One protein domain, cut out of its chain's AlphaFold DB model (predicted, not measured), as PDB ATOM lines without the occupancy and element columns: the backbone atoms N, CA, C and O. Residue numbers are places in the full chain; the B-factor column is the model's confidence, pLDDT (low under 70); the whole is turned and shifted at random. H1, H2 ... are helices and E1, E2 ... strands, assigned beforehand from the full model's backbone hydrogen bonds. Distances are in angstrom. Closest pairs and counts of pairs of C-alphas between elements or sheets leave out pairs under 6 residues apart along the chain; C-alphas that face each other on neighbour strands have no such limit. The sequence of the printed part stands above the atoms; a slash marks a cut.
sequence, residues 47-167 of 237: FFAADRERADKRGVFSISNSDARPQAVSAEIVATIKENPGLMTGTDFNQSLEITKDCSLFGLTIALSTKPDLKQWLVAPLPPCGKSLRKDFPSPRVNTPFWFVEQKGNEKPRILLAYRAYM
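This is residues 47 to 167 of the 237 residues of an uncharacterized protein of Proteobacteria bacterium (UniProt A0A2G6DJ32). Little of this domain is regular structure: a twisted sheet, E1 E2 E3 E4, is a meander, each strand the antiparallel neighbour of the one before, with H2 over one face, H1 set off from it, and residues 134 to 139 sticking out. The 121 printed residues run H1 H2 E1 E2 E3 E4, mixed class, with 45 in named elements. The whole is compact, radius of gyration of the C-alphas 14.5 A, spanning 47 by 34 by 25 A.

E1 is residues 105 to 109, E2 118 to 125, E3 144 to 152, 26.6 A long, and E4 158 to 165, ending at C-alpha (-27.766, 20.560, 19.641). H2 is 75 to 82; H1, 52 to 58, begins at C-alpha (-23.653, 25.500, 36.760).

Within hydrogen-bond range are N 108 and O 122 in hairpin E1 and E2, N 121 and O 149 in hairpin E2 and E3, and N 148 and O 161 in hairpin E3 and E4, each 2.8 A. H2 is on the sheet, height 8.8 A; its closest C-alphas to E4 are Thr 80 and Arg 158, 6.9 A. H1 is not on it. Every O i to N i+4 pair in H1 and H2 is within range.

The farthest C-alphas, Pro 116 and Asp 136, are 47.6 A apart. The printed part has no cut. Links H1 to H2, H2 to E1 and E2 to E3 are long. Residues 47 to 69, 85, 87 to 103 and 126 to 141 have pLDDT under 70.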
ATOM      1  N   PHE A  47     -25.743  17.872  30.861       48.06
ATOM      2  CA  PHE A  47     -25.547  18.269  32.263       48.06
ATOM      3  C   PHE A  47     -24.869  19.644  32.403       48.06
ATOM      4  O   PHE A  47     -25.166  20.350  33.369       48.06
ATOM      5  N   PHE A  48     -24.024  20.064  31.448       54.03
ATOM      6  CA  PHE A  48     -23.380  21.396  31.461       54.03
ATOM      7  C   PHE A  48     -24.353  22.535  31.176       54.03
ATOM      8  O   PHE A  48     -24.293  23.571  31.835       54.03
ATOM      9  N   ALA A  49     -25.272  22.342  30.230       48.62
ATOM     10  CA  ALA A  49     -26.279  23.342  29.880       48.62
ATOM     11  C   ALA A  49     -27.397  23.475  30.932       48.62
ATOM     12  O   ALA A  49     -28.162  24.441  30.889       48.62
ATOM     13  N   ALA A  50     -27.490  22.535  31.882       52.12
ATOM     14  CA  ALA A  50     -28.570  22.473  32.867       52.12
ATOM     15  C   ALA A  50     -28.167  22.910  34.292       52.12
ATOM     16  O   ALA A  50     -29.013  23.450  35.007       52.12
ATOM     17  N   ASP A  51     -26.912  22.712  34.727       55.81
ATOM     18  CA  ASP A  51     -26.486  22.952  36.120       55.81
ATOM     19  C   ASP A  51     -25.046  23.504  36.220       55.81
ATOM     20  O   ASP A  51     -24.062  22.801  35.983       55.81
ATOM     21  N   ARG A  52     -24.930  24.777  36.628       60.12
ATOM     22  CA  ARG A  52     -23.653  25.500  36.760       60.12
ATOM     23  C   ARG A  52     -22.749  24.920  37.850       60.12
ATOM     24  O   ARG A  52     -21.543  24.827  37.660       60.12
ATOM     25  N   GLU A  53     -23.312  24.504  38.980       60.41
ATOM     26  CA  GLU A  53     -22.520  23.960  40.085       60.41
ATOM     27  C   GLU A  53     -21.941  22.589  39.716       60.41
ATOM     28  O   GLU A  53     -20.775  22.298  40.001       60.41
ATOM     29  N   ARG A  54     -22.728  21.751  39.029       58.56
ATOM     30  CA  ARG A  54     -22.231  20.477  38.488       58.56
ATOM     31  C   ARG A  54     -21.178  20.694  37.411       58.56
ATOM     32  O   ARG A  54     -20.184  19.965  37.422       58.56
ATOM     33  N   ALA A  55     -21.377  21.689  36.543       58.12
ATOM     34  CA  ALA A  55     -20.418  22.061  35.513       58.12
ATOM     35  C   ALA A  55     -19.042  22.407  36.104       58.12
ATOM     36  O   ALA A  55     -18.021  21.860  35.680       58.12
ATOM     37  N   ASP A  56     -19.037  23.248  37.139       58.25
ATOM     38  CA  ASP A  56     -17.822  23.733  37.796       58.25
ATOM     39  C   ASP A  56     -17.129  22.645  38.642       58.25
ATOM     40  O   ASP A  56     -15.899  22.578  38.689       58.25
ATOM     41  N   LYS A  57     -17.894  21.764  39.309       56.31
ATOM     42  CA  LYS A  57     -17.343  20.764  40.248       56.31
ATOM     43  C   LYS A  57     -16.863  19.471  39.599       56.31
ATOM     44  O   LYS A  57     -15.899  18.883  40.087       56.31
ATOM     45  N   ARG A  58     -17.554  18.975  38.569       51.72
ATOM     46  CA  ARG A  58     -17.279  17.643  37.993       51.72
ATOM     47  C   ARG A  58     -16.422  17.684  36.730       51.72
ATOM     48  O   ARG A  58     -15.926  16.639  36.324       51.72
ATOM     49  N   GLY A  59     -16.192  18.872  36.166       44.19
ATOM     50  CA  GLY A  59     -15.489  19.026  34.894       44.19
ATOM     51  C   GLY A  59     -16.314  18.508  33.716       44.19
ATOM     52  O   GLY A  59     -17.287  17.779  33.894       44.19
ATOM     53  N   VAL A  60     -15.933  18.909  32.499       45.25
ATOM     54  CA  VAL A  60     -16.736  18.683  31.282       45.25
ATOM     55  C   VAL A  60     -16.634  17.273  30.718       45.25
ATOM     56  O   VAL A  60     -17.320  16.917  29.767       45.25
ATOM     57  N   PHE A  61     -15.800  16.433  31.324       46.41
ATOM     58  CA  PHE A  61     -15.577  15.088  30.845       46.41
ATOM     59  C   PHE A  61     -15.472  14.089  31.989       46.41
ATOM     60  O   PHE A  61     -14.684  14.275  32.909       46.41
ATOM     61  N   SER A  62     -16.154  12.952  31.852       39.41
ATOM     62  CA  SER A  62     -15.867  11.714  32.595       39.41
ATOM     63  C   SER A  62     -14.582  11.030  32.103       39.41
ATOM     64  O   SER A  62     -14.412   9.817  32.207       39.41
ATOM     65  N   ILE A  63     -13.659  11.805  31.537       39.84
ATOM     66  CA  ILE A  63     -12.320  11.342  31.211       39.84
ATOM     67  C   ILE A  63     -11.497  11.589  32.465       39.84
ATOM     68  O   ILE A  63     -11.604  12.645  33.080       39.84
ATOM     69  N   SER A  64     -10.629  10.651  32.807       38.28
ATOM     70  CA  SER A  64      -9.628  10.737  33.874       38.28
ATOM     71  C   SER A  64      -8.604  11.888  33.732       38.28
ATOM     72  O   SER A  64      -7.507  11.780  34.264       38.28
ATOM     73  N   ASN A  65      -8.926  12.974  33.017       40.81
ATOM     74  CA  ASN A  65      -8.121  14.184  32.894       40.81
ATOM     75  C   ASN A  65      -8.797  15.344  33.633       40.81
ATOM     76  O   ASN A  65      -9.823  15.871  33.208       40.81
ATOM     77  N   SER A  66      -8.149  15.781  34.709       42.53
ATOM     78  CA  SER A  66      -8.483  16.923  35.568       42.53
ATOM     79  C   SER A  66      -8.528  18.293  34.876       42.53
ATOM     80  O   SER A  66      -8.931  19.275  35.507       42.53
ATOM     81  N   ASP A  67      -8.122  18.376  33.609       49.53
ATOM     82  CA  ASP A  67      -7.739  19.634  32.947       49.53
ATOM     83  C   ASP A  67      -8.868  20.279  32.139       49.53
ATOM     84  O   ASP A  67      -8.728  21.369  31.588       49.53
ATOM     85  N   ALA A  68     -10.019  19.621  32.077       54.56
ATOM     86  CA  ALA A  68     -11.120  20.020  31.224       54.56
ATOM     87  C   ALA A  68     -12.216  20.757  32.010       54.56
ATOM     88  O   ALA A  68     -13.393  20.379  32.026       54.56
ATOM     89  N   ARG A  69     -11.789  21.797  32.729       64.06
ATOM     90  CA  ARG A  69     -12.666  22.683  33.502       64.06
ATOM     91  C   ARG A  69     -13.173  23.829  32.624       64.06
ATOM     92  O   ARG A  69     -12.401  24.315  31.795       64.06
ATOM     93  N   PRO A  70     -14.421  24.293  32.818       70.50
ATOM     94  CA  PRO A  70     -14.899  25.522  32.199       70.50
ATOM     95  C   PRO A  70     -13.977  26.701  32.530       70.50
ATOM     96  O   PRO A  70     -13.563  26.882  33.676       70.50
ATOM     97  N   GLN A  71     -13.661  27.509  31.525       76.31
ATOM     98  CA  GLN A  71     -12.881  28.735  31.664       76.31
ATOM     99  C   GLN A  71     -13.671  29.915  31.105       76.31
ATOM    100  O   GLN A  71     -14.505  29.758  30.211       76.31
ATOM    101  N   ALA A  72     -13.400  31.114  31.618       81.62
ATOM    102  CA  ALA A  72     -13.927  32.326  31.010       81.62
ATOM    103  C   ALA A  72     -13.384  32.461  29.579       81.62
ATOM    104  O   ALA A  72     -12.195  32.256  29.334       81.62
ATOM    105  N   VAL A  73     -14.255  32.812  28.637       86.31
ATOM    106  CA  VAL A  73     -13.842  33.128  27.266       86.31
ATOM    107  C   VAL A  73     -13.311  34.556  27.182       86.31
ATOM    108  O   VAL A  73     -13.808  35.452  27.866       86.31
ATOM    109  N   SER A  74     -12.305  34.776  26.335       90.56
ATOM    110  CA  SER A  74     -11.758  36.115  26.114       90.56
ATOM    111  C   SER A  74     -12.754  37.020  25.377       90.56
ATOM    112  O   SER A  74     -13.676  36.546  24.704       90.56
ATOM    113  N   ALA A  75     -12.557  38.337  25.471       90.81
ATOM    114  CA  ALA A  75     -13.414  39.311  24.797       90.81
ATOM    115  C   ALA A  75     -13.404  39.141  23.266       90.81
ATOM    116  O   ALA A  75     -14.436  39.324  22.620       90.81
ATOM    117  N   GLU A  76     -12.272  38.734  22.686       92.12
ATOM    118  CA  GLU A  76     -12.133  38.484  21.248       92.12
ATOM    119  C   GLU A  76     -12.971  37.282  20.795       92.12
ATOM    120  O   GLU A  76     -13.615  37.333  19.743       92.12
ATOM    121  N   ILE A  77     -13.010  36.214  21.601       91.69
ATOM    122  CA  ILE A  77     -13.866  35.048  21.339       91.69
ATOM    123  C   ILE A  77     -15.341  35.452  21.436       91.69
ATOM    124  O   ILE A  77     -16.126  35.112  20.552       91.69
ATOM    125  N   VAL A  78     -15.716  36.232  22.457       90.00
ATOM    126  CA  VAL A  78     -17.090  36.743  22.610       90.00
ATOM    127  C   VAL A  78     -17.508  37.585  21.404       90.00
ATOM    128  O   VAL A  78     -18.608  37.398  20.886       90.00
ATOM    129  N   ALA A  79     -16.649  38.494  20.932       90.00
ATOM    130  CA  ALA A  79     -16.925  39.309  19.749       90.00
ATOM    131  C   ALA A  79     -17.119  38.441  18.494       90.00
ATOM    132  O   ALA A  79     -18.102  38.604  17.775       90.00
ATOM    133  N   THR A  80     -16.243  37.455  18.293       90.19
ATOM    134  CA  THR A  80     -16.310  36.514  17.163       90.19
ATOM    135  C   THR A  80     -17.603  35.685  17.176       90.19
ATOM    136  O   THR A  80     -18.192  35.430  16.127       90.19
ATOM    137  N   ILE A  81     -18.086  35.297  18.360       87.38
ATOM    138  CA  ILE A  81     -19.360  34.580  18.532       87.38
ATOM    139  C   ILE A  81     -20.562  35.480  18.248       87.38
ATOM    140  O   ILE A  81     -21.515  35.036  17.615       87.38
ATOM    141  N   LYS A  82     -20.525  36.750  18.665       85.00
ATOM    142  CA  LYS A  82     -21.592  37.712  18.340       85.00
ATOM    143  C   LYS A  82     -21.732  37.929  16.830       85.00
ATOM    144  O   LYS A  82     -22.846  38.097  16.352       85.00
ATOM    145  N   GLU A  83     -20.624  37.872  16.092       84.38
ATOM    146  CA  GLU A  83     -20.607  37.901  14.621       84.38
ATOM    147  C   GLU A  83     -21.133  36.590  13.990       84.38
ATOM    148  O   GLU A  83     -21.468  36.574  12.810       84.38
ATOM    149  N   ASN A  84     -21.216  35.492  14.754       80.62
ATOM    150  CA  ASN A  84     -21.553  34.147  14.276       80.62
ATOM    151  C   ASN A  84     -22.448  33.399  15.292       80.62
ATOM    152  O   ASN A  84     -21.999  32.419  15.889       80.62
ATOM    153  N   PRO A  85     -23.709  33.808  15.525       69.88
ATOM    154  CA  PRO A  85     -24.544  33.357  16.655       69.88
ATOM    155  C   PRO A  85     -24.992  31.877  16.624       69.88
ATOM    156  O   PRO A  85     -25.738  31.435  17.503       69.88
ATOM    157  N   GLY A  86     -24.521  31.102  15.647       70.38
ATOM    158  CA  GLY A  86     -24.904  29.715  15.415       70.38
ATOM    159  C   GLY A  86     -26.203  29.577  14.643       70.38
ATOM    160  O   GLY A  86     -27.075  30.445  14.690       70.38
ATOM    161  N   LEU A  87     -26.317  28.472  13.909       69.25
ATOM    162  CA  LEU A  87     -27.511  28.207  13.117       69.25
ATOM    163  C   LEU A  87     -28.725  27.976  14.021       69.25
ATOM    164  O   LEU A  87     -28.663  27.306  15.053       69.25
ATOM    165  N   MET A  88     -29.826  28.580  13.599       65.81
ATOM    166  CA  MET A  88     -31.128  28.597  14.247       65.81
ATOM    167  C   MET A  88     -31.887  27.316  13.876       65.81
ATOM    168  O   MET A  88     -32.369  27.210  12.753       65.81
ATOM    169  N   THR A  89     -31.933  26.317  14.766       60.91
ATOM    170  CA  THR A  89     -32.437  24.970  14.437       60.91
ATOM    171  C   THR A  89     -33.416  24.435  15.491       60.91
ATOM    172  O   THR A  89     -33.174  24.582  16.691       60.91
ATOM    173  N   GLY A  90     -34.493  23.766  15.054       53.97
ATOM    174  CA  GLY A  90     -35.485  23.091  15.915       53.97
ATOM    175  C   GLY A  90     -36.659  23.961  16.396       53.97
ATOM    176  O   GLY A  90     -36.676  25.175  16.212       53.97
ATOM    177  N   THR A  91     -37.660  23.329  17.024       50.62
ATOM    178  CA  THR A  91     -38.905  23.959  17.531       50.62
ATOM    179  C   THR A  91     -38.686  24.967  18.645       50.62
ATOM    180  O   THR A  91     -39.383  25.976  18.712       50.62
ATOM    181  N   ASP A  92     -37.726  24.701  19.526       52.53
ATOM    182  CA  ASP A  92     -37.458  25.540  20.696       52.53
ATOM    183  C   ASP A  92     -36.506  26.703  20.387       52.53
ATOM    184  O   ASP A  92     -35.916  27.311  21.284       52.53
ATOM    185  N   PHE A  93     -36.347  27.034  19.106       59.88
ATOM    186  CA  PHE A  93     -35.416  28.052  18.680       59.88
ATOM    187  C   PHE A  93     -36.120  29.337  18.232       59.88
ATOM    188  O   PHE A  93     -36.536  29.462  17.089       59.88
ATOM    189  N   ASN A  94     -36.212  30.313  19.140       50.97
ATOM    190  CA  ASN A  94     -36.709  31.661  18.829       50.97
ATOM    191  C   ASN A  94     -36.047  32.781  19.652       50.97
ATOM    192  O   ASN A  94     -36.455  33.936  19.562       50.97
ATOM    193  N   GLN A  95     -35.038  32.472  20.473       54.22
ATOM    194  CA  GLN A  95     -34.427  33.462  21.362       54.22
ATOM    195  C   GLN A  95     -33.002  33.802  20.935       54.22
ATOM    196  O   GLN A  95     -32.136  32.931  20.802       54.22
ATOM    197  N   SER A  96     -32.772  35.101  20.744       57.25
ATOM    198  CA  SER A  96     -31.431  35.667  20.655       57.25
ATOM    199  C   SER A  96     -30.673  35.346  21.943       57.25
ATOM    200  O   SER A  96     -31.219  35.490  23.037       57.25
ATOM    201  N   LEU A  97     -29.424  34.886  21.829       66.44
ATOM    202  CA  LEU A  97     -28.578  34.712  23.004       66.44
ATOM    203  C   LEU A  97     -28.096  36.092  23.461       66.44
ATOM    204  O   LEU A  97     -27.142  36.643  22.912       66.44
ATOM    205  N   GLU A  98     -28.740  36.644  24.483       66.44
ATOM    206  CA  GLU A  98     -28.264  37.867  25.123       66.44
ATOM    207  C   GLU A  98     -27.139  37.544  26.110       66.44
ATOM    208  O   GLU A  98     -27.371  37.066  27.218       66.44
ATOM    209  N   ILE A  99     -25.895  37.814  25.707       68.50
ATOM    210  CA  ILE A  99     -24.726  37.673  26.583       68.50
ATOM    211  C   ILE A  99     -24.723  38.842  27.578       68.50
ATOM    212  O   ILE A  99     -24.356  39.967  27.227       68.50
ATOM    213  N   THR A 100     -25.131  38.570  28.816       67.44
ATOM    214  CA  THR A 100     -25.215  39.536  29.924       67.44
ATOM    215  C   THR A 100     -24.300  39.122  31.081       67.44
ATOM    216  O   THR A 100     -23.613  38.104  31.020       67.44
ATOM    217  N   LYS A 101     -24.283  39.893  32.174       62.97
ATOM    218  CA  LYS A 101     -23.548  39.519  33.396       62.97
ATOM    219  C   LYS A 101     -24.072  38.214  34.015       62.97
ATOM    220  O   LYS A 101     -23.287  37.441  34.558       62.97
ATOM    221  N   ASP A 102     -25.374  37.971  33.888       63.22
ATOM    222  CA  ASP A 102     -26.035  36.762  34.380       63.22
ATOM    223  C   ASP A 102     -26.047  35.647  33.332       63.22
ATOM    224  O   ASP A 102     -26.289  34.496  33.674       63.22
ATOM    225  N   CYS A 103     -25.743  35.974  32.072       67.62
ATOM    226  CA  CYS A 103     -25.654  35.040  30.966       67.62
ATOM    227  C   CYS A 103     -24.252  35.047  30.331       67.62
ATOM    228  O   CYS A 103     -23.994  35.712  29.327       67.62
ATOM    229  N   SER A 104     -23.332  34.297  30.944       75.44
ATOM    230  CA  SER A 104     -21.934  34.201  30.517       75.44
ATOM    231  C   SER A 104     -21.669  32.982  29.633       75.44
ATOM    232  O   SER A 104     -22.155  31.882  29.905       75.44
ATOM    233  N   LEU A 105     -20.810  33.162  28.632       82.75
ATOM    234  CA  LEU A 105     -20.202  32.061  27.889       82.75
ATOM    235  C   LEU A 105     -19.052  31.440  28.688       82.75
ATOM    236  O   LEU A 105     -18.326  32.139  29.400       82.75
ATOM    237  N   PHE A 106     -18.854  30.141  28.508       79.69
ATOM    238  CA  PHE A 106     -17.676  29.427  28.986       79.69
ATOM    239  C   PHE A 106     -16.991  28.715  27.829       79.69
ATOM    240  O   PHE A 106     -17.639  28.296  26.872       79.69
ATOM    241  N   GLY A 107     -15.675  28.586  27.930       80.56
ATOM    242  CA  GLY A 107     -14.832  27.891  26.978       80.56
ATOM    243  C   GLY A 107     -14.207  26.667  27.619       80.56
ATOM    244  O   GLY A 107     -13.886  26.653  28.808       80.56
ATOM    245  N   LEU A 108     -14.014  25.643  26.808       79.44
ATOM    246  CA  LEU A 108     -13.366  24.404  27.180       79.44
ATOM    247  C   LEU A 108     -12.312  24.092  26.139       79.44
ATOM    248  O   LEU A 108     -12.648  23.935  24.968       79.44
ATOM    249  N   THR A 109     -11.058  23.976  26.555       81.19
ATOM    250  CA  THR A 109      -9.990  23.584  25.637       81.19
ATOM    251  C   THR A 109     -10.233  22.164  25.137       81.19
ATOM    252  O   THR A 109     -10.399  21.231  25.924       81.19
ATOM    253  N   ILE A 110     -10.243  22.006  23.820       79.31
ATOM    254  CA  ILE A 110     -10.415  20.728  23.127       79.31
ATOM    255  C   ILE A 110      -9.288  20.551  22.109       79.31
ATOM    256  O   ILE A 110      -8.627  21.512  21.733       79.31
ATOM    257  N   ALA A 111      -9.080  19.321  21.649       79.38
ATOM    258  CA  ALA A 111      -8.152  19.013  20.565       79.38
ATOM    259  C   ALA A 111      -8.944  18.400  19.406       79.38
ATOM    260  O   ALA A 111      -9.178  17.194  19.368       79.38
ATOM    261  N   LEU A 112      -9.411  19.253  18.495       82.06
ATOM    262  CA  LEU A 112     -10.057  18.849  17.245       82.06
ATOM    263  C   LEU A 112      -9.041  18.538  16.150       82.06
ATOM    264  O   LEU A 112      -9.355  17.769  15.249       82.06
ATOM    265  N   SER A 113      -7.853  19.144  16.203       85.06
ATOM    266  CA  SER A 113      -6.782  18.932  15.232       85.06
ATOM    267  C   SER A 113      -5.497  18.449  15.893       85.06
ATOM    268  O   SER A 113      -5.209  18.778  17.040       85.06
ATOM    269  N   THR A 114      -4.702  17.697  15.135       79.06
ATOM    270  CA  THR A 114      -3.316  17.346  15.481       79.06
ATOM    271  C   THR A 114      -2.305  18.400  15.025       79.06
ATOM    272  O   THR A 114      -1.107  18.242  15.262       79.06
ATOM    273  N   LYS A 115      -2.755  19.462  14.343       83.81
ATOM    274  CA  LYS A 115      -1.875  20.525  13.855       83.81
ATOM    275  C   LYS A 115      -1.262  21.288  15.038       83.81
ATOM    276  O   LYS A 115      -1.992  21.652  15.963       83.81
ATOM    277  N   PRO A 116       0.055  21.552  15.003       78.38
ATOM    278  CA  PRO A 116       0.713  22.330  16.041       78.38
ATOM    279  C   PRO A 116       0.210  23.780  16.040       78.38
ATOM    280  O   PRO A 116      -0.339  24.265  15.049       78.38
ATOM    281  N   ASP A 117       0.413  24.470  17.163       85.56
ATOM    282  CA  ASP A 117       0.158  25.910  17.342       85.56
ATOM    283  C   ASP A 117      -1.308  26.365  17.236       85.56
ATOM    284  O   ASP A 117      -1.592  27.567  17.175       85.56
ATOM    285  N   LEU A 118      -2.249  25.419  17.258       89.94
ATOM    286  CA  LEU A 118      -3.677  25.702  17.328       89.94
ATOM    287  C   LEU A 118      -4.170  25.590  18.765       89.94
ATOM    288  O   LEU A 118      -3.990  24.575  19.438       89.94
ATOM    289  N   LYS A 119      -4.851  26.637  19.220       90.56
ATOM    290  CA  LYS A 119      -5.687  26.596  20.414       90.56
ATOM    291  C   LYS A 119      -7.131  26.451  19.966       90.56
ATOM    292  O   LYS A 119      -7.576  27.186  19.086       90.56
ATOM    293  N   GLN A 120      -7.843  25.487  20.533       89.06
ATOM    294  CA  GLN A 120      -9.204  25.157  20.127       89.06
ATOM    295  C   GLN A 120     -10.099  25.056  21.354       89.06
ATOM    296  O   GLN A 120      -9.702  24.499  22.379       89.06
ATOM    297  N   TRP A 121     -11.314  25.583  21.237       88.62
ATOM    298  CA  TRP A 121     -12.286  25.612  22.318       88.62
ATOM    299  C   TRP A 121     -13.658  25.138  21.858       88.62
ATOM    300  O   TRP A 121     -14.127  25.526  20.789       88.62
ATOM    301  N   LEU A 122     -14.327  24.353  22.701       87.00
ATOM    302  CA  LEU A 122     -15.782  24.268  22.723       87.00
ATOM    303  C   LEU A 122     -16.285  25.417  23.594       87.00
ATOM    304  O   LEU A 122     -15.929  25.499  24.767       87.00
ATOM    305  N   VAL A 123     -17.094  26.300  23.025       86.88
ATOM    306  CA  VAL A 123     -17.741  27.396  23.744       86.88
ATOM    307  C   VAL A 123     -19.235  27.137  23.798       86.88
ATOM    308  O   VAL A 123     -19.834  26.745  22.801       86.88
ATOM    309  N   ALA A 124     -19.837  27.362  24.956       82.12
ATOM    310  CA  ALA A 124     -21.270  27.217  25.164       82.12
ATOM    311  C   ALA A 124     -21.737  28.199  26.250       82.12
ATOM    312  O   ALA A 124     -20.913  28.757  26.984       82.12
ATOM    313  N   PRO A 125     -23.041  28.482  26.350       78.38
ATOM    314  CA  PRO A 125     -23.558  29.334  27.405       78.38
ATOM    315  C   PRO A 125     -23.731  28.550  28.717       78.38
ATOM    316  O   PRO A 125     -24.161  27.398  28.707       78.38
ATOM    317  N   LEU A 126     -23.426  29.173  29.862       69.62
ATOM    318  CA  LEU A 126     -23.763  28.608  31.176       69.62
ATOM    319  C   LEU A 126     -25.239  28.877  31.525       69.62
ATOM    320  O   LEU A 126     -25.782  29.914  31.135       69.62
ATOM    321  N   PRO A 127     -25.900  28.018  32.323       63.62
ATOM    322  CA  PRO A 127     -27.172  28.370  32.948       63.62
ATOM    323  C   PRO A 127     -27.069  29.722  33.677       63.62
ATOM    324  O   PRO A 127     -26.058  29.975  34.342       63.62
ATOM    325  N   PRO A 128     -28.104  30.580  33.617       56.53
ATOM    326  CA  PRO A 128     -29.460  30.345  33.119       56.53
ATOM    327  C   PRO A 128     -29.678  30.532  31.607       56.53
ATOM    328  O   PRO A 128     -30.802  30.318  31.161       56.53
ATOM    329  N   CYS A 129     -28.666  30.901  30.818       59.97
ATOM    330  CA  CYS A 129     -28.813  31.175  29.380       59.97
ATOM    331  C   CYS A 129     -29.426  30.026  28.559       59.97
ATOM    332  O   CYS A 129     -29.997  30.263  27.502       59.97
ATOM    333  N   GLY A 130     -29.228  28.781  29.012       54.16
ATOM    334  CA  GLY A 130     -29.703  27.553  28.364       54.16
ATOM    335  C   GLY A 130     -30.948  26.946  29.017       54.16
ATOM    336  O   GLY A 130     -31.227  25.768  28.812       54.16
ATOM    337  N   LYS A 131     -31.672  27.695  29.866       50.88
ATOM    338  CA  LYS A 131     -32.818  27.139  30.597       50.88
ATOM    339  C   LYS A 131     -33.928  26.674  29.652       50.88
ATOM    340  O   LYS A 131     -34.421  27.439  28.829       50.88
ATOM    341  N   SER A 132     -34.401  25.452  29.899       48.97
ATOM    342  CA  SER A 132     -35.730  25.002  29.486       48.97
ATOM    343  C   SER A 132     -36.784  25.991  29.995       48.97
ATOM    344  O   SER A 132     -36.895  26.236  31.199       48.97
ATOM    345  N   LEU A 133     -37.556  26.569  29.075       43.12
ATOM    346  CA  LEU A 133     -38.675  27.465  29.390       43.12
ATOM    347  C   LEU A 133     -39.920  26.706  29.869       43.12
ATOM    348  O   LEU A 133     -40.888  27.331  30.303       43.12
ATOM    349  N   ARG A 134     -39.920  25.369  29.819       42.94
ATOM    350  CA  ARG A 134     -41.056  24.557  30.258       42.94
ATOM    351  C   ARG A 134     -40.812  24.034  31.667       42.94
ATOM    352  O   ARG A 134     -40.089  23.063  31.861       42.94
ATOM    353  N   LYS A 135     -41.477  24.654  32.647       44.75
ATOM    354  CA  LYS A 135     -41.550  24.156  34.037       44.75
ATOM    355  C   LYS A 135     -42.149  22.745  34.129       44.75
ATOM    356  O   LYS A 135     -41.881  22.045  35.099       44.75
ATOM    357  N   ASP A 136     -42.893  22.332  33.104       41.84
ATOM    358  CA  ASP A 136     -43.671  21.090  33.090       41.84
ATOM    359  C   ASP A 136     -42.953  19.924  32.389       41.84
ATOM    360  O   ASP A 136     -43.437  18.796  32.412       41.84
ATOM    361  N   PHE A 137     -41.785  20.173  31.785       39.94
ATOM    362  CA  PHE A 137     -40.943  19.131  31.202       39.94
ATOM    363  C   PHE A 137     -39.620  19.051  31.969       39.94
ATOM    364  O   PHE A 137     -38.707  19.829  31.692       39.94
ATOM    365  N   PRO A 138     -39.448  18.077  32.881       40.75
ATOM    366  CA  PRO A 138     -38.157  17.803  33.516       40.75
ATOM    367  C   PRO A 138     -37.136  17.170  32.546       40.75
ATOM    368  O   PRO A 138     -36.126  16.625  32.985       40.75
ATOM    369  N   SER A 139     -37.390  17.200  31.232       49.66
ATOM    370  CA  SER A 139     -36.528  16.578  30.233       49.66
ATOM    371  C   SER A 139     -35.412  17.539  29.816       49.66
ATOM    372  O   SER A 139     -35.701  18.646  29.363       49.66
ATOM    373  N   PRO A 140     -34.135  17.137  29.911       56.12
ATOM    374  CA  PRO A 140     -32.992  17.989  29.600       56.12
ATOM    375  C   PRO A 140     -32.686  18.060  28.087       56.12
ATOM    376  O   PRO A 140     -31.581  18.413  27.684       56.12
ATOM    377  N   ARG A 141     -33.654  17.712  27.229       63.53
ATOM    378  CA  ARG A 141     -33.509  17.718  25.768       63.53
ATOM    379  C   ARG A 141     -33.860  19.100  25.212       63.53
ATOM    380  O   ARG A 141     -34.946  19.301  24.690       63.53
ATOM    381  N   VAL A 142     -32.958  20.065  25.372       70.69
ATOM    382  CA  VAL A 142     -33.088  21.400  24.765       70.69
ATOM    383  C   VAL A 142     -31.881  21.662  23.879       70.69
ATOM    384  O   VAL A 142     -30.737  21.553  24.327       70.69
ATOM    385  N   ASN A 143     -32.130  22.036  22.624       73.94
ATOM    386  CA  ASN A 143     -31.067  22.401  21.693       73.94
ATOM    387  C   ASN A 143     -30.395  23.706  22.148       73.94
ATOM    388  O   ASN A 143     -30.935  24.801  21.977       73.94
ATOM    389  N   THR A 144     -29.198  23.596  22.718       76.56
ATOM    390  CA  THR A 144     -28.433  24.729  23.253       76.56
ATOM    391  C   THR A 144     -27.355  25.130  22.245       76.56
ATOM    392  O   THR A 144     -26.775  24.256  21.591       76.56
ATOM    393  N   PRO A 145     -27.085  26.435  22.058       80.94
ATOM    394  CA  PRO A 145     -26.056  26.859  21.124       80.94
ATOM    395  C   PRO A 145     -24.665  26.507  21.638       80.94
ATOM    396  O   PRO A 145     -24.389  26.558  22.837       80.94
ATOM    397  N   PHE A 146     -23.782  26.186  20.704       84.81
ATOM    398  CA  PHE A 146     -22.374  25.955  20.956       84.81
ATOM    399  C   PHE A 146     -21.533  26.404  19.760       84.81
ATOM    400  O   PHE A 146     -22.016  26.525  18.630       84.81
ATOM    401  N   TRP A 147     -20.244  26.603  20.021       89.88
ATOM    402  CA  TRP A 147     -19.258  26.994  19.027       89.88
ATOM    403  C   TRP A 147     -17.991  26.169  19.173       89.88
ATOM    404  O   TRP A 147     -17.473  26.015  20.277       89.88
ATOM    405  N   PHE A 148     -17.444  25.708  18.054       91.00
ATOM    406  CA  PHE A 148     -16.034  25.351  17.985       91.00
ATOM    407  C   PHE A 148     -15.253  26.559  17.505       91.00
ATOM    408  O   PHE A 148     -15.465  27.049  16.396       91.00
ATOM    409  N   VAL A 149     -14.358  27.036  18.359       93.25
ATOM    410  CA  VAL A 149     -13.515  28.201  18.112       93.25
ATOM    411  C   VAL A 149     -12.079  27.735  17.989       93.25
ATOM    412  O   VAL A 149     -11.639  26.867  18.738       93.25
ATOM    413  N   GLU A 150     -11.334  28.322  17.065       94.25
ATOM    414  CA  GLU A 150      -9.911  28.072  16.901       94.25
ATOM    415  C   GLU A 150      -9.136  29.378  16.803       94.25
ATOM    416  O   GLU A 150      -9.610  30.356  16.229       94.25
ATOM    417  N   GLN A 151      -7.919  29.377  17.334       94.75
ATOM    418  CA  GLN A 151      -6.970  30.467  17.197       94.75
ATOM    419  C   GLN A 151      -5.575  29.910  16.921       94.75
ATOM    420  O   GLN A 151      -5.110  29.001  17.612       94.75
ATOM    421  N   LYS A 152      -4.896  30.484  15.927       93.69
ATOM    422  CA  LYS A 152      -3.508  30.166  15.591       93.69
ATOM    423  C   LYS A 152      -2.593  31.271  16.105       93.69
ATOM    424  O   LYS A 152      -2.688  32.411  15.656       93.69
ATOM    425  N   GLY A 153      -1.707  30.952  17.048       89.44
ATOM    426  CA  GLY A 153      -0.823  31.949  17.662       89.44
ATOM    427  C   GLY A 153      -1.588  33.184  18.168       89.44
ATOM    428  O   GLY A 153      -2.464  33.059  19.022       89.44
ATOM    429  N   ASN A 154      -1.264  34.356  17.612       89.25
ATOM    430  CA  ASN A 154      -1.887  35.647  17.941       89.25
ATOM    431  C   ASN A 154      -2.912  36.124  16.889       89.25
ATOM    432  O   ASN A 154      -3.311  37.286  16.911       89.25
ATOM    433  N   GLU A 155      -3.320  35.270  15.944       94.44
ATOM    434  CA  GLU A 155      -4.342  35.612  14.944       94.44
ATOM    435  C   GLU A 155      -5.726  35.815  15.600       94.44
ATOM    436  O   GLU A 155      -5.955  35.386  16.735       94.44
ATOM    437  N   LYS A 156      -6.669  36.467  14.897       93.56
ATOM    438  CA  LYS A 156      -8.061  36.603  15.375       93.56
ATOM    439  C   LYS A 156      -8.682  35.198  15.513       93.56
ATOM    440  O   LYS A 156      -8.499  34.383  14.605       93.56
ATOM    441  N   PRO A 157      -9.428  34.903  16.596       95.81
ATOM    442  CA  PRO A 157     -10.181  33.660  16.695       95.81
ATOM    443  C   PRO A 157     -11.137  33.492  15.509       95.81
ATOM    444  O   PRO A 157     -11.736  34.460  15.036       95.81
ATOM    445  N   ARG A 158     -11.308  32.254  15.051       93.81
ATOM    446  CA  ARG A 158     -12.253  31.889  13.994       93.81
ATOM    447  C   ARG A 158     -13.233  30.833  14.477       93.81
ATOM    448  O   ARG A 158     -12.872  29.939  15.241       93.81
ATOM    449  N   ILE A 159     -14.467  30.920  13.994       91.81
ATOM    450  CA  ILE A 159     -15.481  29.890  14.209       91.81
ATOM    451  C   ILE A 159     -15.275  28.770  13.193       91.81
ATOM    452  O   ILE A 159     -15.313  29.003  11.986       91.81
ATOM    453  N   LEU A 160     -15.083  27.548  13.685       91.44
ATOM    454  CA  LEU A 160     -15.062  26.337  12.868       91.44
ATOM    455  C   LEU A 160     -16.463  25.742  12.705       91.44
ATOM    456  O   LEU A 160     -16.769  25.186  11.655       91.44
ATOM    457  N   LEU A 161     -17.301  25.840  13.737       88.38
ATOM    458  CA  LEU A 161     -18.701  25.414  13.732       88.38
ATOM    459  C   LEU A 161     -19.477  26.279  14.720       88.38
ATOM    460  O   LEU A 161     -18.987  26.525  15.819       88.38
ATOM    461  N   ALA A 162     -20.683  26.695  14.353       87.50
ATOM    462  CA  ALA A 162     -21.623  27.347  15.255       87.50
ATOM    463  C   ALA A 162     -23.000  26.722  15.044       87.50
ATOM    464  O   ALA A 162     -23.595  26.861  13.971       87.50
ATOM    465  N   TYR A 163     -23.491  25.989  16.038       82.19
ATOM    466  CA  TYR A 163     -24.680  25.159  15.869       82.19
ATOM    467  C   TYR A 163     -25.457  24.992  17.176       82.19
ATOM    468  O   TYR A 163     -25.023  25.448  18.234       82.19
ATOM    469  N   ARG A 164     -26.634  24.364  17.094       80.12
ATOM    470  CA  ARG A 164     -27.516  24.075  18.228       80.12
ATOM    471  C   ARG A 164     -27.860  22.597  18.268       80.12
ATOM    472  O   ARG A 164     -28.408  22.043  17.318       80.12
ATOM    473  N   ALA A 165     -27.546  21.976  19.390       77.56
ATOM    474  CA  ALA A 165     -27.766  20.560  19.641       77.56
ATOM    475  C   ALA A 165     -28.104  20.385  21.119       77.56
ATOM    476  O   ALA A 165     -27.742  21.242  21.924       77.56
ATOM    477  N   TYR A 166     -28.802  19.320  21.498       72.31
ATOM    478  CA  TYR A 166     -28.927  18.981  22.919       72.31
ATOM    479  C   TYR A 166     -27.827  18.002  23.351       72.31
ATOM    480  O   TYR A 166     -27.555  17.887  24.541       72.31
ATOM    481  N   MET A 167     -27.147  17.344  22.403       74.25
ATOM    482  CA  MET A 167     -26.021  16.448  22.667       74.25
ATOM    483  C   MET A 167     -24.896  16.645  21.643       74.25
ATOM    484  O   MET A 167     -25.141  16.940  20.474       74.25
TER     485      MET A 167